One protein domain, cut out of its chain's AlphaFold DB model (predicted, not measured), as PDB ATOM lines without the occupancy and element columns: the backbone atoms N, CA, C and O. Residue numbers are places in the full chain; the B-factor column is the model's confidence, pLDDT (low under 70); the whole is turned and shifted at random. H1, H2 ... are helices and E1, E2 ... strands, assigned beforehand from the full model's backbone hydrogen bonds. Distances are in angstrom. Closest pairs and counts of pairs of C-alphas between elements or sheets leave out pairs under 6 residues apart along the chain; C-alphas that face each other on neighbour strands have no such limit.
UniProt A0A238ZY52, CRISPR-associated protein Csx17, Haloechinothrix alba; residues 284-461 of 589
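Overview. This is residues 284 to 461 of the 589 residues of the protein "CRISPR-associated protein Csx17" of Haloechinothrix alba (UniProt A0A238ZY52). Look for a cluster of crossed helices, in which H8 packs on the longest helix, H1, almost at a right angle and H3 packs slantwise on H8. H6 and H7 are added at the edges of this cluster, the small hairpin E1 and E2 lies toward the far end of H1, and a long loop runs out from H6, its residues 412 to 420 sticking out. You will find 178 printed residues, mostly helix by class, with eight named helices and three named strands in the order H1 H2 H3 H4 H5 E1 E2 H6 E3 H7 H8; E1 and E2 are an antiparallel pair. The whole is compact, with a radius of gyration of the C-alphas of 16.4 A and spans of 48 by 41 by 31 A.

Arrangement. Start at the hairpin of E1, residues 370 to 373, and E2, residues 376 to 379: N 371 and O 378 are within hydrogen-bond range at 2.9 A, as are N 376 and O 373 at 2.9 A. Next find H5, residues 364 to 367, which touches H6, residues 392 to 403, with the C-alphas of Leu 366 and Ala 399 closest at 5.7 A. H6 touches H8, residues 448 to 458, with residue 392 alone; the C-alphas of Pro 392 and Ala 452 are closest at 5.5 A. H8 touches H1, residues 285 to 304, about perpendicular at 86 degrees, closest at the C-alphas of Gly 296 and Gly 457, 3.5 A. H8 also touches H3, residues 335 to 345, at a steep tilt of 39 degrees, the same way, closest at the C-alphas of Ala 340 and Leu 455, 4.6 A. H3 touches H7, residues 435 to 443, about perpendicular at 77 degrees, closest at the C-alphas of Pro 335 and Asp 437, 6.2 A. H3 only just touches H4, residues 358 to 361, with 3 pairs of C-alphas within 8 A, closest at those of Thr 345 and Pro 358, 7.1 A. H2, residues 320 to 327, only just touches residues 285 to 289 of H1, with 3 pairs of C-alphas within 8 A, closest at those of Thr 285 and Leu 327, 6.6 A. E3, residues 430 to 432, pairs with no named strand; the closest C-alphas of H3 and E3, those of Thr 345 and Gly 430, are 4.7 A apart. In H1, H2, H3, H6, H7 and H8 every O i to N i+4 pair is within hydrogen-bond range; H4 and H5 are too short for one, and each has its 1 O i to N i+3 pair within range.

Along the chain. Find C-alpha 285 at (134.613, 134.436, 142.444); from there H1 runs 29.1 A to C-alpha 304. H6 is 16.4 A long, H3 15.4 A, H8 15.2 A, H7 12.0 A and H2 10.4 A, while E2 is 10.0 A and E1 9.4 A. H8 ends at C-alpha 458, (130.358, 126.939, 130.657).

Size, cuts and confidence. The two C-alphas farthest apart, those of Ala 307 and Ala 419, are 50.7 A from each other. The printed part has no cut, and the links H1 to H2, H3 to H4, E2 to H6 and H6 to E3 are long. The mean pLDDT of the printed part is 90.1, and residues 408 to 414 are under 70.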
ATOM      1  N   GLU A 284     133.404 134.354 147.167       94.69
ATOM      2  CA  GLU A 284     134.561 134.523 146.284       94.69
ATOM      3  C   GLU A 284     134.264 134.044 144.857       94.69
ATOM      4  O   GLU A 284     133.642 132.997 144.639       94.69
ATOM      5  N   THR A 285     134.757 134.790 143.864       96.31
ATOM      6  CA  THR A 285     134.613 134.436 142.444       96.31
ATOM      7  C   THR A 285     135.357 133.137 142.097       96.31
ATOM      8  O   THR A 285     134.916 132.389 141.228       96.31
ATOM      9  N   ALA A 286     136.449 132.802 142.794       96.44
ATOM     10  CA  ALA A 286     137.137 131.522 142.605       96.44
ATOM     11  C   ALA A 286     136.218 130.326 142.924       96.44
ATOM     12  O   ALA A 286     136.141 129.377 142.145       96.44
ATOM     13  N   ASP A 287     135.428 130.411 143.998       97.06
ATOM     14  CA  ASP A 287     134.442 129.378 144.327       97.06
ATOM     15  C   ASP A 287     133.286 129.345 143.317       97.06
ATOM     16  O   ASP A 287     132.761 128.276 143.006       97.06
ATOM     17  N   PHE A 288     132.920 130.494 142.737       97.81
ATOM     18  CA  PHE A 288     131.950 130.553 141.641       97.81
ATOM     19  C   PHE A 288     132.440 129.769 140.410       97.81
ATOM     20  O   PHE A 288     131.679 129.019 139.797       97.81
ATOM     21  N   VAL A 289     133.728 129.884 140.072       98.25
ATOM     22  CA  VAL A 289     134.366 129.096 139.003       98.25
ATOM     23  C   VAL A 289     134.319 127.598 139.320       98.25
ATOM     24  O   VAL A 289     133.971 126.794 138.448       98.25
ATOM     25  N   GLU A 290     134.577 127.210 140.571       98.12
ATOM     26  CA  GLU A 290     134.486 125.811 141.007       98.12
ATOM     27  C   GLU A 290     133.053 125.260 140.952       98.12
ATOM     28  O   GLU A 290     132.858 124.092 140.590       98.12
ATOM     29  N   VAL A 291     132.030 126.087 141.207       98.38
ATOM     30  CA  VAL A 291     130.624 125.717 140.962       98.38
ATOM     31  C   VAL A 291     130.412 125.371 139.491       98.38
ATOM     32  O   VAL A 291     129.810 124.336 139.192       98.38
ATOM     33  N   LEU A 292     130.912 126.191 138.561       98.31
ATOM     34  CA  LEU A 292     130.766 125.933 137.125       98.31
ATOM     35  C   LEU A 292     131.481 124.641 136.706       98.31
ATOM     36  O   LEU A 292     130.910 123.841 135.962       98.31
ATOM     37  N   ALA A 293     132.682 124.378 137.227       98.31
ATOM     38  CA  ALA A 293     133.392 123.120 136.989       98.31
ATOM     39  C   ALA A 293     132.614 121.906 137.539       98.31
ATOM     40  O   ALA A 293     132.419 120.901 136.843       98.31
ATOM     41  N   ALA A 294     132.113 121.994 138.777       98.19
ATOM     42  CA  ALA A 294     131.292 120.949 139.389       98.19
ATOM     43  C   ALA A 294     130.006 120.691 138.597       98.19
ATOM     44  O   ALA A 294     129.630 119.533 138.382       98.19
ATOM     45  N   LEU A 295     129.375 121.758 138.109       97.75
ATOM     46  CA  LEU A 295     128.187 121.698 137.273       97.75
ATOM     47  C   LEU A 295     128.463 120.971 135.955       97.75
ATOM     48  O   LEU A 295     127.661 120.130 135.550       97.75
ATOM     49  N   GLY A 296     129.609 121.235 135.320       96.12
ATOM     50  CA  GLY A 296     130.054 120.516 134.125       96.12
ATOM     51  C   GLY A 296     130.132 119.008 134.352       96.12
ATOM     52  O   GLY A 296     129.538 118.228 133.600       96.12
ATOM     53  N   ARG A 297     130.767 118.591 135.455       95.75
ATOM     54  CA  ARG A 297     130.857 117.175 135.851       95.75
ATOM     55  C   ARG A 297     129.484 116.544 136.087       95.75
ATOM     56  O   ARG A 297     129.244 115.411 135.661       95.75
ATOM     57  N   ALA A 298     128.580 117.250 136.766       96.31
ATOM     58  CA  ALA A 298     127.223 116.768 137.021       96.31
ATOM     59  C   ALA A 298     126.397 116.662 135.736       96.31
ATOM     60  O   ALA A 298     125.746 115.640 135.507       96.31
ATOM     61  N   HIS A 299     126.471 117.668 134.864       94.94
ATOM     62  CA  HIS A 299     125.780 117.666 133.581       94.94
ATOM     63  C   HIS A 299     126.238 116.500 132.693       94.94
ATOM     64  O   HIS A 299     125.396 115.797 132.135       94.94
ATOM     65  N   GLU A 300     127.543 116.226 132.597       92.81
ATOM     66  CA  GLU A 300     128.059 115.090 131.816       92.81
ATOM     67  C   GLU A 300     127.680 113.726 132.429       92.81
ATOM     68  O   GLU A 300     127.335 112.779 131.709       92.81
ATOM     69  N   ALA A 301     127.638 113.611 133.761       93.69
ATOM     70  CA  ALA A 301     127.127 112.408 134.423       93.69
ATOM     71  C   ALA A 301     125.633 112.170 134.119       93.69
ATOM     72  O   ALA A 301     125.217 111.034 133.877       93.69
ATOM     73  N   VAL A 302     124.825 113.233 134.067       93.94
ATOM     74  CA  VAL A 302     123.423 113.155 133.628       93.94
ATOM     75  C   VAL A 302     123.342 112.781 132.146       93.94
ATOM     76  O   VAL A 302     122.590 111.872 131.798       93.94
ATOM     77  N   ALA A 303     124.151 113.400 131.283       91.00
ATOM     78  CA  ALA A 303     124.162 113.162 129.837       91.00
ATOM     79  C   ALA A 303     124.489 111.703 129.464       91.00
ATOM     80  O   ALA A 303     123.981 111.171 128.473       91.00
ATOM     81  N   THR A 304     125.307 111.029 130.272       89.31
ATOM     82  CA  THR A 304     125.661 109.613 130.083       89.31
ATOM     83  C   THR A 304     124.646 108.652 130.716       89.31
ATOM     84  O   THR A 304     124.512 107.509 130.274       89.31
ATOM     85  N   SER A 305     123.839 109.110 131.678       90.50
ATOM     86  CA  SER A 305     122.814 108.304 132.345       90.50
ATOM     87  C   SER A 305     121.501 108.259 131.554       90.50
ATOM     88  O   SER A 305     120.749 109.228 131.464       90.50
ATOM     89  N   GLY A 306     121.175 107.094 130.985       88.19
ATOM     90  CA  GLY A 306     119.907 106.889 130.271       88.19
ATOM     91  C   GLY A 306     118.662 107.068 131.149       88.19
ATOM     92  O   GLY A 306     117.639 107.523 130.650       88.19
ATOM     93  N   ALA A 307     118.746 106.740 132.443       89.00
ATOM     94  CA  ALA A 307     117.649 106.936 133.389       89.00
ATOM     95  C   ALA A 307     117.442 108.424 133.711       89.00
ATOM     96  O   ALA A 307     116.316 108.908 133.629       89.00
ATOM     97  N   ALA A 308     118.524 109.163 133.985       91.62
ATOM     98  CA  ALA A 308     118.440 110.588 134.309       91.62
ATOM     99  C   ALA A 308     117.935 111.419 133.116       91.62
ATOM    100  O   ALA A 308     117.045 112.251 133.280       91.62
ATOM    101  N   ARG A 309     118.402 111.132 131.892       91.62
ATOM    102  CA  ARG A 309     117.964 111.836 130.669       91.62
ATOM    103  C   ARG A 309     116.466 111.750 130.372       91.62
ATOM    104  O   ARG A 309     115.958 112.582 129.628       91.62
ATOM    105  N   ARG A 310     115.758 110.743 130.899       90.06
ATOM    106  CA  ARG A 310     114.304 110.597 130.687       90.06
ATOM    107  C   ARG A 310     113.487 111.633 131.452       90.06
ATOM    108  O   ARG A 310     112.367 111.917 131.046       90.06
ATOM    109  N   VAL A 311     114.029 112.156 132.546       92.50
ATOM    110  CA  VAL A 311     113.329 113.052 133.480       92.50
ATOM    111  C   VAL A 311     113.959 114.440 133.540       92.50
ATOM    112  O   VAL A 311     113.253 115.430 133.714       92.50
ATOM    113  N   VAL A 312     115.272 114.536 133.333       94.62
ATOM    114  CA  VAL A 312     116.024 115.789 133.410       94.62
ATOM    115  C   VAL A 312     116.345 116.270 131.994       94.62
ATOM    116  O   VAL A 312     117.031 115.543 131.278       94.62
ATOM    117  N   PRO A 313     115.898 117.460 131.550       94.50
ATOM    118  CA  PRO A 313     116.312 118.021 130.262       94.50
ATOM    119  C   PRO A 313     117.765 118.539 130.309       94.50
ATOM    120  O   PRO A 313     118.300 118.762 131.401       94.50
ATOM    121  N   PRO A 314     118.419 118.779 129.155       95.25
ATOM    122  CA  PRO A 314     119.723 119.434 129.146       95.25
ATOM    123  C   PRO A 314     119.646 120.825 129.785       95.25
ATOM    124  O   PRO A 314     118.739 121.603 129.486       95.25
ATOM    125  N   LEU A 315     120.615 121.146 130.644       95.62
ATOM    126  CA  LEU A 315     120.646 122.413 131.375       95.62
ATOM    127  C   LEU A 315     120.938 123.591 130.441       95.62
ATOM    128  O   LEU A 315     121.887 123.538 129.661       95.62
ATOM    129  N   VAL A 316     120.171 124.672 130.539       94.25
ATOM    130  CA  VAL A 316     120.551 125.959 129.950       94.25
ATOM    131  C   VAL A 316     120.378 127.037 131.004       94.25
ATOM    132  O   VAL A 316     119.244 127.408 131.299       94.25
ATOM    133  N   LEU A 317     121.489 127.517 131.558       93.75
ATOM    134  CA  LEU A 317     121.478 128.643 132.481       93.75
ATOM    135  C   LEU A 317     121.328 129.956 131.710       93.75
ATOM    136  O   LEU A 317     122.023 130.147 130.706       93.75
ATOM    137  N   PRO A 318     120.431 130.859 132.135       90.56
ATOM    138  CA  PRO A 318     120.326 132.184 131.543       90.56
ATOM    139  C   PRO A 318     121.446 133.105 132.061       90.56
ATOM    140  O   PRO A 318     122.402 132.665 132.693       90.56
ATOM    141  N   SER A 319     121.330 134.403 131.772       89.19
ATOM    142  CA  SER A 319     122.162 135.451 132.383       89.19
ATOM    143  C   SER A 319     123.660 135.368 132.070       89.19
ATOM    144  O   SER A 319     124.484 135.819 132.863       89.19
ATOM    145  N   GLY A 320     124.026 134.877 130.881       93.38
ATOM    146  CA  GLY A 320     125.426 134.787 130.458       93.38
ATOM    147  C   GLY A 320     126.199 136.112 130.516       93.38
ATOM    148  O   GLY A 320     127.410 136.078 130.685       93.38
ATOM    149  N   THR A 321     125.536 137.273 130.422       94.06
ATOM    150  CA  THR A 321     126.177 138.589 130.628       94.06
ATOM    151  C   THR A 321     126.622 138.792 132.066       94.06
ATOM    152  O   THR A 321     127.797 139.036 132.294       94.06
ATOM    153  N   ALA A 322     125.721 138.604 133.028       95.31
ATOM    154  CA  ALA A 322     126.041 138.770 134.441       95.31
ATOM    155  C   ALA A 322     127.059 137.725 134.920       95.31
ATOM    156  O   ALA A 322     127.941 138.041 135.709       95.31
ATOM    157  N   ILE A 323     126.983 136.498 134.391       95.69
ATOM    158  CA  ILE A 323     127.997 135.473 134.655       95.69
ATOM    159  C   ILE A 323     129.351 135.884 134.064       95.69
ATOM    160  O   ILE A 323     130.370 135.719 134.719       95.69
ATOM    161  N   ALA A 324     129.389 136.425 132.843       95.00
ATOM    162  CA  ALA A 324     130.642 136.900 132.266       95.00
ATOM    163  C   ALA A 324     131.264 138.027 133.104       95.00
ATOM    164  O   ALA A 324     132.469 137.987 133.325       95.00
ATOM    165  N   ASP A 325     130.446 138.970 133.581       94.81
ATOM    166  CA  ASP A 325     130.884 140.091 134.419       94.81
ATOM    167  C   ASP A 325     131.454 139.608 135.764       94.81
ATOM    168  O   ASP A 325     132.509 140.082 136.180       94.81
ATOM    169  N   GLU A 326     130.811 138.624 136.407       95.38
ATOM    170  CA  GLU A 326     131.311 138.001 137.643       95.38
ATOM    171  C   GLU A 326     132.695 137.371 137.438       95.38
ATOM    172  O   GLU A 326     133.575 137.514 138.280       95.38
ATOM    173  N   LEU A 327     132.924 136.719 136.294       96.25
ATOM    174  CA  LEU A 327     134.187 136.034 136.010       96.25
ATOM    175  C   LEU A 327     135.361 136.991 135.737       96.25
ATOM    176  O   LEU A 327     136.510 136.573 135.876       96.25
ATOM    177  N   GLU A 328     135.122 138.254 135.358       93.69
ATOM    178  CA  GLU A 328     136.186 139.179 134.920       93.69
ATOM    179  C   GLU A 328     137.307 139.360 135.957       93.69
ATOM    180  O   GLU A 328     138.474 139.492 135.580       93.69
ATOM    181  N   SER A 329     136.979 139.318 137.253       92.31
ATOM    182  CA  SER A 329     137.933 139.532 138.350       92.31
ATOM    183  C   SER A 329     139.030 138.459 138.423       92.31
ATOM    184  O   SER A 329     140.157 138.767 138.806       92.31
ATOM    185  N   VAL A 330     138.731 137.223 138.007       95.19
ATOM    186  CA  VAL A 330     139.646 136.067 138.083       95.19
ATOM    187  C   VAL A 330     140.255 135.689 136.734       95.19
ATOM    188  O   VAL A 330     141.253 134.971 136.680       95.19
ATOM    189  N   LEU A 331     139.722 136.222 135.624       94.44
ATOM    190  CA  LEU A 331     140.226 135.920 134.280       94.44
ATOM    191  C   LEU A 331     141.703 136.275 134.095       94.44
ATOM    192  O   LEU A 331     142.330 135.703 133.216       94.44
ATOM    193  N   GLY A 332     142.272 137.211 134.860       91.88
ATOM    194  CA  GLY A 332     143.689 137.582 134.750       91.88
ATOM    195  C   GLY A 332     144.660 136.466 135.151       91.88
ATOM    196  O   GLY A 332     145.714 136.317 134.528       91.88
ATOM    197  N   GLU A 333     144.292 135.656 136.142       91.88
ATOM    198  CA  GLU A 333     145.185 134.683 136.787       91.88
ATOM    199  C   GLU A 333     144.886 133.230 136.392       91.88
ATOM    200  O   GLU A 333     145.736 132.369 136.592       91.88
ATOM    201  N   ASP A 334     143.741 132.966 135.752       96.12
ATOM    202  CA  ASP A 334     143.280 131.615 135.400       96.12
ATOM    203  C   ASP A 334     143.277 131.380 133.865       96.12
ATOM    204  O   ASP A 334     142.307 131.734 133.177       96.12
ATOM    205  N   PRO A 335     144.368 130.842 133.273       96.31
ATOM    206  CA  PRO A 335     144.427 130.539 131.842       96.31
ATOM    207  C   PRO A 335     143.461 129.422 131.420       96.31
ATOM    208  O   PRO A 335     142.883 129.507 130.331       96.31
ATOM    209  N   GLU A 336     143.233 128.408 132.258       97.50
ATOM    210  CA  GLU A 336     142.278 127.330 131.993       97.50
ATOM    211  C   GLU A 336     140.856 127.875 131.807       97.50
ATOM    212  O   GLU A 336     140.169 127.510 130.845       97.50
ATOM    213  N   LEU A 337     140.433 128.797 132.675       98.00
ATOM    214  CA  LEU A 337     139.147 129.482 132.581       98.00
ATOM    215  C   LEU A 337     139.054 130.338 131.319       98.00
ATOM    216  O   LEU A 337     138.032 130.282 130.630       98.00
ATOM    217  N   ARG A 338     140.104 131.098 130.973       97.56
ATOM    218  CA  ARG A 338     140.117 131.902 129.737       97.56
ATOM    219  C   ARG A 338     139.899 131.028 128.504       97.56
ATOM    220  O   ARG A 338     139.036 131.340 127.679       97.56
ATOM    221  N   VAL A 339     140.640 129.926 128.387       97.25
ATOM    222  CA  VAL A 339     140.508 128.974 127.273       97.25
ATOM    223  C   VAL A 339     139.112 128.360 127.239       97.25
ATOM    224  O   VAL A 339     138.461 128.374 126.188       97.25
ATOM    225  N   ALA A 340     138.626 127.853 128.372       97.81
ATOM    226  CA  ALA A 340     137.309 127.236 128.463       97.81
ATOM    227  C   ALA A 340     136.190 128.229 128.094       97.81
ATOM    228  O   ALA A 340     135.287 127.881 127.331       97.81
ATOM    229  N   LEU A 341     136.280 129.482 128.547       97.81
ATOM    230  CA  LEU A 341     135.319 130.544 128.245       97.81
ATOM    231  C   LEU A 341     135.349 130.964 126.769       97.81
ATOM    232  O   LEU A 341     134.293 131.142 126.153       97.81
ATOM    233  N   ALA A 342     136.534 131.091 126.167       97.25
ATOM    234  CA  ALA A 342     136.662 131.387 124.741       97.25
ATOM    235  C   ALA A 342     136.001 130.304 123.876       97.25
ATOM    236  O   ALA A 342     135.246 130.616 122.955       97.25
ATOM    237  N   LEU A 343     136.234 129.033 124.211       96.94
ATOM    238  CA  LEU A 343     135.633 127.890 123.524       96.94
ATOM    239  C   LEU A 343     134.117 127.803 123.771       96.94
ATOM    240  O   LEU A 343     133.355 127.584 122.831       96.94
ATOM    241  N   ALA A 344     133.652 128.011 125.007       96.88
ATOM    242  CA  ALA A 344     132.232 127.927 125.359       96.88
ATOM    243  C   ALA A 344     131.382 129.040 124.728       96.88
ATOM    244  O   ALA A 344     130.223 128.817 124.375       96.88
ATOM    245  N   THR A 345     131.956 130.235 124.563       96.56
ATOM    246  CA  THR A 345     131.283 131.376 123.921       96.56
ATOM    247  C   THR A 345     131.315 131.311 122.394       96.56
ATOM    248  O   THR A 345     130.596 132.075 121.743       96.56
ATOM    249  N   ALA A 346     132.121 130.422 121.805       94.94
ATOM    250  CA  ALA A 346     132.276 130.293 120.363       94.94
ATOM    251  C   ALA A 346     131.003 129.730 119.704       94.94
ATOM    252  O   ALA A 346     130.545 128.642 120.053       94.94
ATOM    253  N   HIS A 347     130.425 130.469 118.752       93.56
ATOM    254  CA  HIS A 347     129.182 130.083 118.072       93.56
ATOM    255  C   HIS A 347     129.032 130.708 116.680       93.56
ATOM    256  O   HIS A 347     129.633 131.738 116.374       93.56
ATOM    257  N   ASP A 348     128.213 130.079 115.838       90.94
ATOM    258  CA  ASP A 348     127.784 130.637 114.553       90.94
ATOM    259  C   ASP A 348     126.404 131.304 114.676       90.94
ATOM    260  O   ASP A 348     125.703 131.148 115.681       90.94
ATOM    261  N   ASP A 349     126.019 132.065 113.651       86.62
ATOM    262  CA  ASP A 349     124.666 132.608 113.541       86.62
ATOM    263  C   ASP A 349     123.642 131.462 113.433       86.62
ATOM    264  O   ASP A 349     123.938 130.415 112.840       86.62
ATOM    265  N   PRO A 350     122.441 131.620 114.012       82.56
ATOM    266  CA  PRO A 350     121.408 130.608 113.913       82.56
ATOM    267  C   PRO A 350     120.840 130.597 112.481       82.56
ATOM    268  O   PRO A 350     120.889 131.623 111.797       82.56
ATOM    269  N   PRO A 351     120.266 129.475 112.015       76.81
ATOM    270  CA  PRO A 351     119.510 129.463 110.766       76.81
ATOM    271  C   PRO A 351     118.363 130.487 110.797       76.81
ATOM    272  O   PRO A 351     117.837 130.812 111.868       76.81
ATOM    273  N   GLU A 352     117.962 130.989 109.627       74.56
ATOM    274  CA  GLU A 352     116.870 131.963 109.521       74.56
ATOM    275  C   GLU A 352     115.596 131.464 110.225       74.56
ATOM    276  O   GLU A 352     115.142 130.338 110.019       74.56
ATOM    277  N   GLY A 353     115.016 132.318 111.075       70.94
ATOM    278  CA  GLY A 353     113.786 132.023 111.819       70.94
ATOM    279  C   GLY A 353     113.977 131.292 113.155       70.94
ATOM    280  O   GLY A 353     113.004 131.141 113.896       70.94
ATOM    281  N   GLU A 354     115.196 130.882 113.519       75.19
ATOM    282  CA  GLU A 354     115.460 130.235 114.809       75.19
ATOM    283  C   GLU A 354     115.750 131.233 115.943       75.19
ATOM    284  O   GLU A 354     116.354 132.292 115.760       75.19
ATOM    285  N   ARG A 355     115.360 130.878 117.178       74.75
ATOM    286  CA  ARG A 355     115.752 131.656 118.364       74.75
ATOM    287  C   ARG A 355     117.251 131.510 118.612       74.75
ATOM    288  O   ARG A 355     117.717 130.411 118.897       74.75
ATOM    289  N   HIS A 356     117.970 132.633 118.639       78.56
ATOM    290  CA  HIS A 356     119.413 132.632 118.870       78.56
ATOM    291  C   HIS A 356     119.792 132.158 120.277       78.56
ATOM    292  O   HIS A 356     119.633 132.901 121.249       78.56
ATOM    293  N   ARG A 357     120.313 130.938 120.401       84.44
ATOM    294  CA  ARG A 357     120.920 130.415 121.636       84.44
ATOM    295  C   ARG A 357     122.373 130.033 121.346       84.44
ATOM    296  O   ARG A 357     122.598 128.893 120.937       84.44
ATOM    297  N   PRO A 358     123.350 130.935 121.552       84.06
ATOM    298  CA  PRO A 358     124.771 130.689 121.295       84.06
ATOM    299  C   PRO A 358     125.274 129.294 121.687       84.06
ATOM    300  O   PRO A 358     125.897 128.615 120.877       84.06
ATOM    301  N   THR A 359     124.913 128.813 122.882       87.06
ATOM    302  CA  THR A 359     125.287 127.475 123.376       87.06
ATOM    303  C   THR A 359     124.886 126.325 122.437       87.06
ATOM    304  O   THR A 359     125.636 125.362 122.296       87.06
ATOM    305  N   LEU A 360     123.754 126.420 121.728       89.81
ATOM    306  CA  LEU A 360     123.270 125.378 120.807       89.81
ATOM    307  C   LEU A 360     123.816 125.507 119.377       89.81
ATOM    308  O   LEU A 360     123.666 124.572 118.596       89.81
ATOM    309  N   HIS A 361     124.469 126.621 119.038       89.69
ATOM    310  CA  HIS A 361     125.118 126.848 117.736       89.69
ATOM    311  C   HIS A 361     126.654 126.905 117.854       89.69
ATOM    312  O   HIS A 361     127.345 127.359 116.940       89.69
ATOM    313  N   GLY A 362     127.180 126.449 118.995       92.19
ATOM    314  CA  GLY A 362     128.597 126.409 119.335       92.19
ATOM    315  C   GLY A 362     129.174 124.995 119.392       92.19
ATOM    316  O   GLY A 362     128.794 124.102 118.633       92.19
ATOM    317  N   LEU A 363     130.101 124.779 120.325       93.81
ATOM    318  CA  LEU A 363     130.733 123.475 120.548       93.81
ATOM    319  C   LEU A 363     129.821 122.446 121.226       93.81
ATOM    320  O   LEU A 363     130.049 121.245 121.077       93.81
ATOM    321  N   ARG A 364     128.783 122.875 121.951       93.25
ATOM    322  CA  ARG A 364     127.974 121.971 122.782       93.25
ATOM    323  C   ARG A 364     127.387 120.778 122.014       93.25
ATOM    324  O   ARG A 364     127.568 119.664 122.500       93.25
ATOM    325  N   PRO A 365     126.762 120.938 120.828       91.38
ATOM    326  CA  PRO A 365     126.207 119.799 120.089       91.38
ATOM    327  C   PRO A 365     127.269 118.850 119.512       91.38
ATOM    328  O   PRO A 365     126.947 117.754 119.052       91.38
ATOM    329  N   LEU A 366     128.537 119.275 119.482       91.56
ATOM    330  CA  LEU A 366     129.659 118.463 119.010       91.56
ATOM    331  C   LEU A 366     130.286 117.638 120.142       91.56
ATOM    332  O   LEU A 366     130.781 116.542 119.872       91.56
ATOM    333  N   LEU A 367     130.251 118.158 121.373       92.38
ATOM    334  CA  LEU A 367     130.950 117.606 122.541       92.38
ATOM    335  C   LEU A 367     130.033 116.883 123.539       92.38
ATOM    336  O   LEU A 367     130.504 116.069 124.324       92.38
ATOM    337  N   SER A 368     128.731 117.166 123.513       89.19
ATOM    338  CA  SER A 368     127.734 116.584 124.417       89.19
ATOM    339  C   SER A 368     126.537 116.096 123.587       89.19
ATOM    340  O   SER A 368     126.289 116.644 122.508       89.19
ATOM    341  N   PRO A 369     125.771 115.071 124.018       90.50
ATOM    342  CA  PRO A 369     124.618 114.566 123.272       90.50
ATOM    343  C   PRO A 369     123.413 115.512 123.399       90.50
ATOM    344  O   PRO A 369     122.320 115.093 123.773       90.50
ATOM    345  N   VAL A 370     123.601 116.794 123.097       91.94
ATOM    346  CA  VAL A 370     122.587 117.849 123.144       91.94
ATOM    347  C   VAL A 370     122.333 118.337 121.725       91.94
ATOM    348  O   VAL A 370     123.261 118.566 120.959       91.94
ATOM    349  N   THR A 371     121.067 118.502 121.371       90.19
ATOM    350  CA  THR A 371     120.634 119.036 120.079       90.19
ATOM    351  C   THR A 371     119.557 120.100 120.287       90.19
ATOM    352  O   THR A 371     119.026 120.253 121.389       90.19
ATOM    353  N   SER A 372     119.239 120.841 119.230       86.25
ATOM    354  CA  SER A 372     118.058 121.701 119.174       86.25
ATOM    355  C   SER A 372     116.901 120.907 118.561       86.25
ATOM    356  O   SER A 372     116.993 120.477 117.413       86.25
ATOM    357  N   GLU A 373     115.825 120.682 119.318       84.19
ATOM    358  CA  GLU A 373     114.544 120.181 118.800       84.19
ATOM    359  C   GLU A 373     113.485 121.262 119.029       84.19
ATOM    360  O   GLU A 373     113.302 121.721 120.155       84.19
ATOM    361  N   GLN A 374     112.801 121.706 117.966       78.81
ATOM    362  CA  GLN A 374     111.793 122.781 118.044       78.81
ATOM    363  C   GLN A 374     112.308 124.039 118.785       78.81
ATOM    364  O   GLN A 374     111.609 124.635 119.608       78.81
ATOM    365  N   HIS A 375     113.563 124.425 118.524       75.00
ATOM    366  CA  HIS A 375     114.262 125.557 119.159       75.00
ATOM    367  C   HIS A 375     114.443 125.437 120.685       75.00
ATOM    368  O   HIS A 375     114.587 126.444 121.399       75.00
ATOM    369  N   ARG A 376     114.418 124.208 121.212       82.44
ATOM    370  CA  ARG A 376     114.660 123.891 122.621       82.44
ATOM    371  C   ARG A 376     115.810 122.890 122.762       82.44
ATOM    372  O   ARG A 376     115.968 122.019 121.907       82.44
ATOM    373  N   PRO A 377     116.610 122.995 123.837       89.88
ATOM    374  CA  PRO A 377     117.635 122.003 124.135       89.88
ATOM    375  C   PRO A 377     116.980 120.645 124.419       89.88
ATOM    376  O   PRO A 377     116.114 120.535 125.287       89.88
ATOM    377  N   ALA A 378     117.413 119.611 123.705       93.06
ATOM    378  CA  ALA A 378     116.950 118.238 123.879       93.06
ATOM    379  C   ALA A 378     118.132 117.264 123.883       93.06
ATOM    380  O   ALA A 378     119.185 117.534 123.300       93.06
ATOM    381  N   TRP A 379     117.964 116.116 124.541       93.81
ATOM    382  CA  TRP A 379     118.952 115.045 124.463       93.81
ATOM    383  C   TRP A 379     118.896 114.381 123.088       93.81
ATOM    384  O   TRP A 379     117.862 113.865 122.671       93.81
ATOM    385  N   SER A 380     120.034 114.333 122.407       90.12
ATOM    386  CA  SER A 380     120.198 113.586 121.169       90.12
ATOM    387  C   SER A 380     120.052 112.083 121.424       90.12
ATOM    388  O   SER A 380     120.646 111.519 122.347       90.12
ATOM    389  N   LYS A 381     119.315 111.402 120.537       85.19
ATOM    390  CA  LYS A 381     119.259 109.928 120.489       85.19
ATOM    391  C   LYS A 381     120.575 109.308 120.011       85.19
ATOM    392  O   LYS A 381     120.831 108.135 120.270       85.19
ATOM    393  N   ARG A 382     121.403 110.079 119.297       82.94
ATOM    394  CA  ARG A 382     122.745 109.670 118.867       82.94
ATOM    395  C   ARG A 382     123.759 110.008 119.965       82.94
ATOM    396  O   ARG A 382     123.670 111.111 120.513       82.94
ATOM    397  N   PRO A 383     124.721 109.118 120.262       74.06
ATOM    398  CA  PRO A 383     125.799 109.442 121.188       74.06
ATOM    399  C   PRO A 383     126.626 110.623 120.662       74.06
ATOM    400  O   PRO A 383     126.695 110.857 119.449       74.06
ATOM    401  N   ALA A 384     127.260 111.360 121.577       76.19
ATOM    402  CA  ALA A 384     128.254 112.359 121.205       76.19
ATOM    403  C   ALA A 384     129.413 111.684 120.454       76.19
ATOM    404  O   ALA A 384     129.737 110.523 120.704       76.19
ATOM    405  N   ALA A 385     130.021 112.409 119.513       74.25
ATOM    406  CA  ALA A 385     131.139 111.893 118.716       74.25
ATOM    407  C   ALA A 385     132.354 111.555 119.579       74.25
ATOM    408  O   ALA A 385     133.091 110.617 119.297       74.25
ATOM    409  N   SER A 386     132.561 112.397 120.583       82.31
ATOM    410  CA  SER A 386     133.601 112.323 121.585       82.31
ATOM    411  C   SER A 386     133.108 113.104 122.803       82.31
ATOM    412  O   SER A 386     132.295 114.017 122.651       82.31
ATOM    413  N   SER A 387     133.559 112.716 123.993       83.56
ATOM    414  CA  SER A 387     133.204 113.362 125.258       83.56
ATOM    415  C   SER A 387     134.451 113.986 125.866       83.56
ATOM    416  O   SER A 387     135.528 113.391 125.828       83.56
ATOM    417  N   LEU A 388     134.281 115.156 126.482       89.00
ATOM    418  CA  LEU A 388     135.341 115.831 127.231       89.00
ATOM    419  C   LEU A 388     135.928 114.939 128.339       89.00
ATOM    420  O   LEU A 388     137.122 115.015 128.604       89.00
ATOM    421  N   ALA A 389     135.128 114.031 128.911       80.69
ATOM    422  CA  ALA A 389     135.571 113.103 129.952       80.69
ATOM    423  C   ALA A 389     136.555 112.025 129.458       80.69
ATOM    424  O   ALA A 389     137.289 111.459 130.265       80.69
ATOM    425  N   ALA A 390     136.567 111.718 128.155       78.94
ATOM    426  CA  ALA A 390     137.492 110.743 127.569       78.94
ATOM    427  C   ALA A 390     138.853 111.363 127.196       78.94
ATOM    428  O   ALA A 390     139.838 110.641 127.070       78.94
ATOM    429  N   GLY A 391     138.901 112.688 127.035       88.12
ATOM    430  CA  GLY A 391     140.086 113.441 126.637       88.12
ATOM    431  C   GLY A 391     139.680 114.754 125.956       88.12
ATOM    432  O   GLY A 391     139.142 114.710 124.844       88.12
ATOM    433  N   PRO A 392     139.917 115.932 126.567       90.56
ATOM    434  CA  PRO A 392     139.406 117.200 126.045       90.56
ATOM    435  C   PRO A 392     139.965 117.533 124.662       90.56
ATOM    436  O   PRO A 392     139.211 117.926 123.774       90.56
ATOM    437  N   TYR A 393     141.262 117.317 124.433       91.56
ATOM    438  CA  TYR A 393     141.891 117.621 123.145       91.56
ATOM    439  C   TYR A 393     141.475 116.662 122.038       91.56
ATOM    440  O   TYR A 393     141.210 117.112 120.926       91.56
ATOM    441  N   GLN A 394     141.294 115.377 122.345       91.94
ATOM    442  CA  GLN A 394     140.712 114.423 121.405       91.94
ATOM    443  C   GLN A 394     139.283 114.836 121.010       91.94
ATOM    444  O   GLN A 394     138.902 114.787 119.835       91.94
ATOM    445  N   ALA A 395     138.475 115.274 121.981       94.19
ATOM    446  CA  ALA A 395     137.116 115.742 121.732       94.19
ATOM    447  C   ALA A 395     137.083 117.025 120.889       94.19
ATOM    448  O   ALA A 395     136.323 117.107 119.919       94.19
ATOM    449  N   LEU A 396     137.957 117.987 121.188       95.38
ATOM    450  CA  LEU A 396     138.113 119.217 120.411       95.38
ATOM    451  C   LEU A 396     138.655 118.942 119.001       95.38
ATOM    452  O   LEU A 396     138.120 119.476 118.033       95.38
ATOM    453  N   ALA A 397     139.625 118.043 118.831       94.25
ATOM    454  CA  ALA A 397     140.116 117.630 117.517       94.25
ATOM    455  C   ALA A 397     139.005 116.979 116.673       94.25
ATOM    456  O   ALA A 397     138.863 117.264 115.479       94.25
ATOM    457  N   MET A 398     138.152 116.153 117.292       94.38
ATOM    458  CA  MET A 398     136.975 115.582 116.631       94.38
ATOM    459  C   MET A 398     135.948 116.660 116.251       94.38
ATOM    460  O   MET A 398     135.381 116.611 115.154       94.38
ATOM    461  N   ALA A 399     135.723 117.655 117.114       94.75
ATOM    462  CA  ALA A 399     134.863 118.797 116.814       94.75
ATOM    463  C   ALA A 399     135.416 119.628 115.642       94.75
ATOM    464  O   ALA A 399     134.671 119.933 114.708       94.75
ATOM    465  N   ALA A 400     136.726 119.898 115.624       95.31
ATOM    466  CA  ALA A 400     137.413 120.563 114.520       95.31
ATOM    467  C   ALA A 400     137.257 119.780 113.210       95.31
ATOM    468  O   ALA A 400     136.908 120.354 112.179       95.31
ATOM    469  N   ARG A 401     137.419 118.450 113.250       95.00
ATOM    470  CA  ARG A 401     137.212 117.572 112.089       95.00
ATOM    471  C   ARG A 401     135.786 117.637 111.553       95.00
ATOM    472  O   ARG A 401     135.602 117.671 110.339       95.00
ATOM    473  N   ARG A 402     134.776 117.660 112.425       92.62
ATOM    474  CA  ARG A 402     133.372 117.806 112.007       92.62
ATOM    475  C   ARG A 402     133.104 119.169 111.379       92.62
ATOM    476  O   ARG A 402     132.418 119.230 110.367       92.62
ATOM    477  N   ARG A 403     133.679 120.237 111.936       92.56
ATOM    478  CA  ARG A 403     133.576 121.589 111.365       92.56
ATOM    479  C   ARG A 403     134.361 121.768 110.069       92.56
ATOM    480  O   ARG A 403     134.064 122.678 109.310       92.56
ATOM    481  N   ALA A 404     135.322 120.892 109.788       93.31
ATOM    482  CA  ALA A 404     136.050 120.918 108.528       93.31
ATOM    483  C   ALA A 404     135.266 120.339 107.336       93.31
ATOM    484  O   ALA A 404     135.705 120.487 106.194       93.31
ATOM    485  N   MET A 405     134.120 119.693 107.578       89.75
ATOM    486  CA  MET A 405     133.241 119.217 106.509       89.75
ATOM    487  C   MET A 405     132.615 120.407 105.762       89.75
ATOM    488  O   MET A 405     132.137 121.323 106.428       89.75
ATOM    489  N   PRO A 406     132.593 120.404 104.413       80.44
ATOM    490  CA  PRO A 406     132.021 121.498 103.629       80.44
ATOM    491  C   PRO A 406     130.557 121.768 103.984       80.44
ATOM    492  O   PRO A 406     129.758 120.829 104.050       80.44
ATOM    493  N   ARG A 407     130.198 123.042 104.169       75.88
ATOM    494  CA  ARG A 407     128.821 123.478 104.431       75.88
ATOM    495  C   ARG A 407     128.311 124.340 103.280       75.88
ATOM    496  O   ARG A 407     129.079 125.033 102.621       75.88
ATOM    497  N   SER A 408     127.005 124.315 103.034       65.94
ATOM    498  CA  SER A 408     126.385 125.112 101.964       65.94
ATOM    499  C   SER A 408     126.488 126.625 102.191       65.94
ATOM    500  O   SER A 408     126.416 127.388 101.234       65.94
ATOM    501  N   ASP A 409     126.664 127.051 103.445       67.25
ATOM    502  CA  ASP A 409     126.787 128.444 103.885       67.25
ATOM    503  C   ASP A 409     128.246 128.921 104.038       67.25
ATOM    504  O   ASP A 409     128.486 130.031 104.517       67.25
ATOM    505  N   ASP A 410     129.239 128.097 103.681       63.50
ATOM    506  CA  ASP A 410     130.653 128.491 103.779       63.50
ATOM    507  C   ASP A 410     131.034 129.564 102.740       63.50
ATOM    508  O   ASP A 410     131.911 130.379 103.024       63.50
ATOM    509  N   ASP A 411     130.332 129.610 101.600       55.38
ATOM    510  CA  ASP A 411     130.606 130.520 100.472       55.38
ATOM    511  C   ASP A 411     129.589 131.681 100.349       55.38
ATOM    512  O   ASP A 411     129.772 132.590  99.537       55.38
ATOM    513  N   GLN A 412     128.504 131.667 101.134       53.91
ATOM    514  CA  GLN A 412     127.396 132.627 101.028       53.91
ATOM    515  C   GLN A 412     127.461 133.665 102.158       53.91
ATOM    516  O   GLN A 412     126.901 133.418 103.222       53.91
ATOM    517  N   ASN A 413     128.187 134.775 101.937       52.03
ATOM    518  CA  ASN A 413     128.001 136.121 102.545       52.03
ATOM    519  C   ASN A 413     129.270 136.990 102.642       52.03
ATOM    520  O   ASN A 413     129.187 138.092 103.179       52.03
ATOM    521  N   ASP A 414     130.422 136.564 102.123       60.06
ATOM    522  CA  ASP A 414     131.645 137.364 102.256       60.06
ATOM    523  C   ASP A 414     131.960 138.132 100.956       60.06
ATOM    524  O   ASP A 414     132.195 137.527  99.906       60.06
ATOM    525  N   ASP A 415     132.040 139.470 101.045       73.56
ATOM    526  CA  ASP A 415     132.539 140.363  99.974       73.56
ATOM    527  C   ASP A 415     133.971 139.996  99.528       73.56
ATOM    528  O   ASP A 415     134.429 140.370  98.447       73.56
ATOM    529  N   VAL A 416     134.693 139.248 100.370       82.31
ATOM    530  CA  VAL A 416     136.078 138.823 100.166       82.31
ATOM    531  C   VAL A 416     136.139 137.303 100.083       82.31
ATOM    532  O   VAL A 416     135.949 136.604 101.074       82.31
ATOM    533  N   GLN A 417     136.471 136.789  98.904       84.38
ATOM    534  CA  GLN A 417     136.637 135.355  98.675       84.38
ATOM    535  C   GLN A 417     138.050 134.886  99.065       84.38
ATOM    536  O   GLN A 417     139.028 135.605  98.822       84.38
ATOM    537  N   PRO A 418     138.205 133.684  99.651       86.00
ATOM    538  CA  PRO A 418     139.520 133.164  99.989       86.00
ATOM    539  C   PRO A 418     140.282 132.770  98.718       86.00
ATOM    540  O   PRO A 418     139.749 132.093  97.840       86.00
ATOM    541  N   ALA A 419     141.568 133.128  98.639       85.81
ATOM    542  CA  ALA A 419     142.418 132.790  97.490       85.81
ATOM    543  C   ALA A 419     142.579 131.269  97.286       85.81
ATOM    544  O   ALA A 419     142.842 130.802  96.179       85.81
ATOM    545  N   VAL A 420     142.413 130.487  98.359       88.50
ATOM    546  CA  VAL A 420     142.389 129.022  98.329       88.50
ATOM    547  C   VAL A 420     141.160 128.536  99.088       88.50
ATOM    548  O   VAL A 420     140.990 128.870 100.262       88.50
ATOM    549  N   ARG A 421     140.334 127.699  98.450       88.06
ATOM    550  CA  ARG A 421     139.183 127.062  99.111       88.06
ATOM    551  C   ARG A 421     139.626 126.210 100.305       88.06
ATOM    552  O   ARG A 421     140.686 125.569 100.289       88.06
ATOM    553  N   GLY A 422     138.807 126.194 101.346       89.19
ATOM    554  CA  GLY A 422     139.089 125.480 102.583       89.19
ATOM    555  C   GLY A 422     137.894 125.480 103.530       89.19
ATOM    556  O   GLY A 422     136.810 125.931 103.180       89.19
ATOM    557  N   ALA A 423     138.109 124.968 104.735       90.69
ATOM    558  CA  ALA A 423     137.093 124.827 105.766       90.69
ATOM    559  C   ALA A 423     136.939 126.081 106.635       90.69
ATOM    560  O   ALA A 423     137.913 126.781 106.899       90.69
ATOM    561  N   ARG A 424     135.746 126.289 107.204       90.50
ATOM    562  CA  ARG A 424     135.521 127.223 108.317       90.50
ATOM    563  C   ARG A 424     135.525 126.473 109.656       90.50
ATOM    564  O   ARG A 424     134.480 126.099 110.184       90.50
ATOM    565  N   ILE A 425     136.721 126.232 110.200       93.56
ATOM    566  CA  ILE A 425     136.884 125.455 111.443       93.56
ATOM    567  C   ILE A 425     136.521 126.282 112.680       93.56
ATOM    568  O   ILE A 425     135.745 125.809 113.506       93.56
ATOM    569  N   ALA A 426     137.017 127.513 112.806       93.06
ATOM    570  CA  ALA A 426     136.625 128.409 113.892       93.06
ATOM    571  C   ALA A 426     135.164 128.881 113.746       93.06
ATOM    572  O   ALA A 426     134.545 128.774 112.680       93.06
ATOM    573  N   PHE A 427     134.596 129.392 114.836       92.81
ATOM    574  CA  PHE A 427     133.246 129.960 114.861       92.81
ATOM    575  C   PHE A 427     133.254 131.457 114.520       92.81
ATOM    576  O   PHE A 427     134.258 132.152 114.717       92.81
ATOM    577  N   ARG A 428     132.135 131.973 113.995       90.81
ATOM    578  CA  ARG A 428     131.999 133.402 113.638       90.81
ATOM    579  C   ARG A 428     132.044 134.334 114.844       90.81
ATOM    580  O   ARG A 428     132.641 135.402 114.769       90.81
ATOM    581  N   HIS A 429     131.448 133.925 115.957       92.25
ATOM    582  CA  HIS A 429     131.384 134.687 117.202       92.25
ATOM    583  C   HIS A 429     132.099 133.933 118.320       92.25
ATOM    584  O   HIS A 429     132.439 132.761 118.173       92.25
ATOM    585  N   GLY A 430     132.364 134.617 119.428       93.56
ATOM    586  CA  GLY A 430     133.111 134.088 120.568       93.56
ATOM    587  C   GLY A 430     134.075 135.122 121.132       93.56
ATOM    588  O   GLY A 430     134.499 136.044 120.420       93.56
ATOM    589  N   ARG A 431     134.429 134.960 122.408       95.06
ATOM    590  CA  ARG A 431     135.500 135.738 123.030       95.06
ATOM    591  C   ARG A 431     136.857 135.327 122.443       95.06
ATOM    592  O   ARG A 431     137.072 134.169 122.094       95.06
ATOM    593  N   ARG A 432     137.758 136.299 122.285       95.25
ATOM    594  CA  ARG A 432     139.058 136.122 121.621       95.25
ATOM    595  C   ARG A 432     140.177 135.965 122.647       95.25
ATOM    596  O   ARG A 432     140.314 136.818 123.522       95.25
ATOM    597  N   LEU A 433     140.982 134.919 122.501       95.81
ATOM    598  CA  LEU A 433     142.168 134.657 123.314       95.81
ATOM    599  C   LEU A 433     143.359 135.515 122.885       95.81
ATOM    600  O   LEU A 433     143.429 136.012 121.754       95.81
ATOM    601  N   ARG A 434     144.321 135.634 123.799       95.00
ATOM    602  CA  ARG A 434     145.688 136.055 123.499       95.00
ATOM    603  C   ARG A 434     146.527 134.850 123.075       95.00
ATOM    604  O   ARG A 434     146.214 133.711 123.406       95.00
ATOM    605  N   THR A 435     147.612 135.088 122.343       94.19
ATOM    606  CA  THR A 435     148.438 133.992 121.802       94.19
ATOM    607  C   THR A 435     149.198 133.204 122.859       94.19
ATOM    608  O   THR A 435     149.537 132.056 122.597       94.19
ATOM    609  N   GLY A 436     149.431 133.773 124.046       94.69
ATOM    610  CA  GLY A 436     149.972 133.041 125.193       94.69
ATOM    611  C   GLY A 436     149.074 131.883 125.608       94.69
ATOM    612  O   GLY A 436     149.551 130.761 125.675       94.69
ATOM    613  N   ASP A 437     147.766 132.115 125.742       95.56
ATOM    614  CA  ASP A 437     146.821 131.063 126.145       95.56
ATOM    615  C   ASP A 437     146.738 129.938 125.100       95.56
ATOM    616  O   ASP A 437     146.655 128.758 125.433       95.56
ATOM    617  N   VAL A 438     146.790 130.293 123.810       94.00
ATOM    618  CA  VAL A 438     146.797 129.306 122.714       94.00
ATOM    619  C   VAL A 438     148.105 128.517 122.689       94.00
ATOM    620  O   VAL A 438     148.100 127.327 122.385       94.00
ATOM    621  N   ARG A 439     149.230 129.153 123.025       93.06
ATOM    622  CA  ARG A 439     150.509 128.460 123.167       93.06
ATOM    623  C   ARG A 439     150.483 127.493 124.345       93.06
ATOM    624  O   ARG A 439     150.832 126.335 124.156       93.06
ATOM    625  N   ASP A 440     150.012 127.932 125.509       93.19
ATOM    626  CA  ASP A 440     149.912 127.092 126.708       93.19
ATOM    627  C   ASP A 440     149.020 125.864 126.452       93.19
ATOM    628  O   ASP A 440     149.352 124.748 126.864       93.19
ATOM    629  N   LEU A 441     147.940 126.044 125.676       91.75
ATOM    630  CA  LEU A 441     147.085 124.964 125.175       91.75
ATOM    631  C   LEU A 441     147.863 123.934 124.346       91.75
ATOM    632  O   LEU A 441     147.682 122.734 124.531       91.75
ATOM    633  N   ILE A 442     148.695 124.391 123.406       90.75
ATOM    634  CA  ILE A 442     149.451 123.538 122.476       90.75
ATOM    635  C   ILE A 442     150.589 122.813 123.200       90.75
ATOM    636  O   ILE A 442     150.752 121.596 123.046       90.75
ATOM    637  N   ASP A 443     151.330 123.545 124.028       90.50
ATOM    638  CA  ASP A 443     152.498 123.057 124.758       90.50
ATOM    639  C   ASP A 443     152.085 122.126 125.919       90.50
ATOM    640  O   ASP A 443     152.866 121.281 126.356       90.50
ATOM    641  N   GLY A 444     150.817 122.167 126.349       90.19
ATOM    642  CA  GLY A 444     150.294 121.328 127.434       90.19
ATOM    643  C   GLY A 444     150.607 121.850 128.812       90.19
ATOM    644  O   GLY A 444     150.797 121.058 129.729       90.19
ATOM    645  N   MET A 445     150.693 123.169 128.926       93.06
ATOM    646  CA  MET A 445     150.957 123.859 130.180       93.06
ATOM    647  C   MET A 445     149.687 124.040 131.022       93.06
ATOM    648  O   MET A 445     149.784 124.482 132.159       93.06
ATOM    649  N   LEU A 446     148.520 123.696 130.465       94.56
ATOM    650  CA  LEU A 446     147.213 123.799 131.113       94.56
ATOM    651  C   LEU A 446     146.792 122.474 131.753       94.56
ATOM    652  O   LEU A 446     147.009 121.404 131.170       94.56
ATOM    653  N   ASP A 447     146.095 122.545 132.887       95.62
ATOM    654  CA  ASP A 447     145.417 121.377 133.455       95.62
ATOM    655  C   ASP A 447     144.243 120.951 132.557       95.62
ATOM    656  O   ASP A 447     143.159 121.542 132.553       95.62
ATOM    657  N   GLU A 448     144.456 119.878 131.793       94.12
ATOM    658  CA  GLU A 448     143.473 119.354 130.843       94.12
ATOM    659  C   GLU A 448     142.141 118.996 131.512       94.12
ATOM    660  O   GLU A 448     141.074 119.227 130.938       94.12
ATOM    661  N   ARG A 449     142.180 118.439 132.730       94.88
ATOM    662  CA  ARG A 449     140.966 118.027 133.446       94.88
ATOM    663  C   ARG A 449     140.171 119.248 133.878       94.88
ATOM    664  O   ARG A 449     138.956 119.269 133.692       94.88
ATOM    665  N   ARG A 450     140.851 120.280 134.379       95.62
ATOM    666  CA  ARG A 450     140.217 121.550 134.748       95.62
ATOM    667  C   ARG A 450     139.597 122.239 133.531       95.62
ATOM    668  O   ARG A 450     138.434 122.628 133.598       95.62
ATOM    669  N   VAL A 451     140.307 122.312 132.397       96.56
ATOM    670  CA  VAL A 451     139.754 122.858 131.139       96.56
ATOM    671  C   VAL A 451     138.510 122.082 130.702       96.56
ATOM    672  O   VAL A 451     137.521 122.695 130.308       96.56
ATOM    673  N   ALA A 452     138.536 120.748 130.782       96.44
ATOM    674  CA  ALA A 452     137.402 119.901 130.420       96.44
ATOM    675  C   ALA A 452     136.170 120.171 131.301       96.44
ATOM    676  O   ALA A 452     135.074 120.367 130.773       96.44
ATOM    677  N   ASP A 453     136.357 120.210 132.622       97.25
ATOM    678  CA  ASP A 453     135.285 120.435 133.594       97.25
ATOM    679  C   ASP A 453     134.684 121.842 133.455       97.25
ATOM    680  O   ASP A 453     133.460 121.992 133.385       97.25
ATOM    681  N   LEU A 454     135.536 122.868 133.336       98.00
ATOM    682  CA  LEU A 454     135.113 124.252 133.115       98.00
ATOM    683  C   LEU A 454     134.383 124.408 131.785       98.00
ATOM    684  O   LEU A 454     133.301 124.989 131.743       98.00
ATOM    685  N   LEU A 455     134.929 123.859 130.696       97.94
ATOM    686  CA  LEU A 455     134.292 123.922 129.384       97.94
ATOM    687  C   LEU A 455     132.923 123.236 129.419       97.94
ATOM    688  O   LEU A 455     131.950 123.806 128.930       97.94
ATOM    689  N   ALA A 456     132.814 122.055 130.033       96.88
ATOM    690  CA  ALA A 456     131.540 121.357 130.181       96.88
ATOM    691  C   ALA A 456     130.504 122.205 130.939       96.88
ATOM    692  O   ALA A 456     129.354 122.290 130.503       96.88
ATOM    693  N   GLY A 457     130.912 122.868 132.026       97.44
ATOM    694  CA  GLY A 457     130.060 123.768 132.805       97.44
ATOM    695  C   GLY A 457     129.627 125.003 132.023       97.44
ATOM    696  O   GLY A 457     128.435 125.282 131.898       97.44
ATOM    697  N   LEU A 458     130.584 125.708 131.419       97.75
ATOM    698  CA  LEU A 458     130.358 126.939 130.657       97.75
ATOM    699  C   LEU A 458     129.526 126.702 129.389       97.75
ATOM    700  O   LEU A 458     128.782 127.585 128.960       97.75
ATOM    701  N   LEU A 459     129.583 125.503 128.798       96.50
ATOM    702  CA  LEU A 459     128.698 125.121 127.695       96.50
ATOM    703  C   LEU A 459     127.230 125.035 128.129       96.50
ATOM    704  O   LEU A 459     126.351 125.107 127.273       96.50
ATOM    705  N   THR A 460     126.922 124.915 129.421       96.00
ATOM    706  CA  THR A 460     125.531 124.942 129.900       96.00
ATOM    707  C   THR A 460     124.930 126.348 129.952       96.00
ATOM    708  O   THR A 460     123.721 126.463 130.122       96.00
ATOM    709  N   ILE A 461     125.711 127.411 129.748       95.75
ATOM    710  CA  ILE A 461     125.255 128.804 129.859       95.75
ATOM    711  C   ILE A 461     124.814 129.361 128.499       95.75
ATOM    712  O   ILE A 461     125.457 129.138 127.472       95.75
TER     713      ILE A 461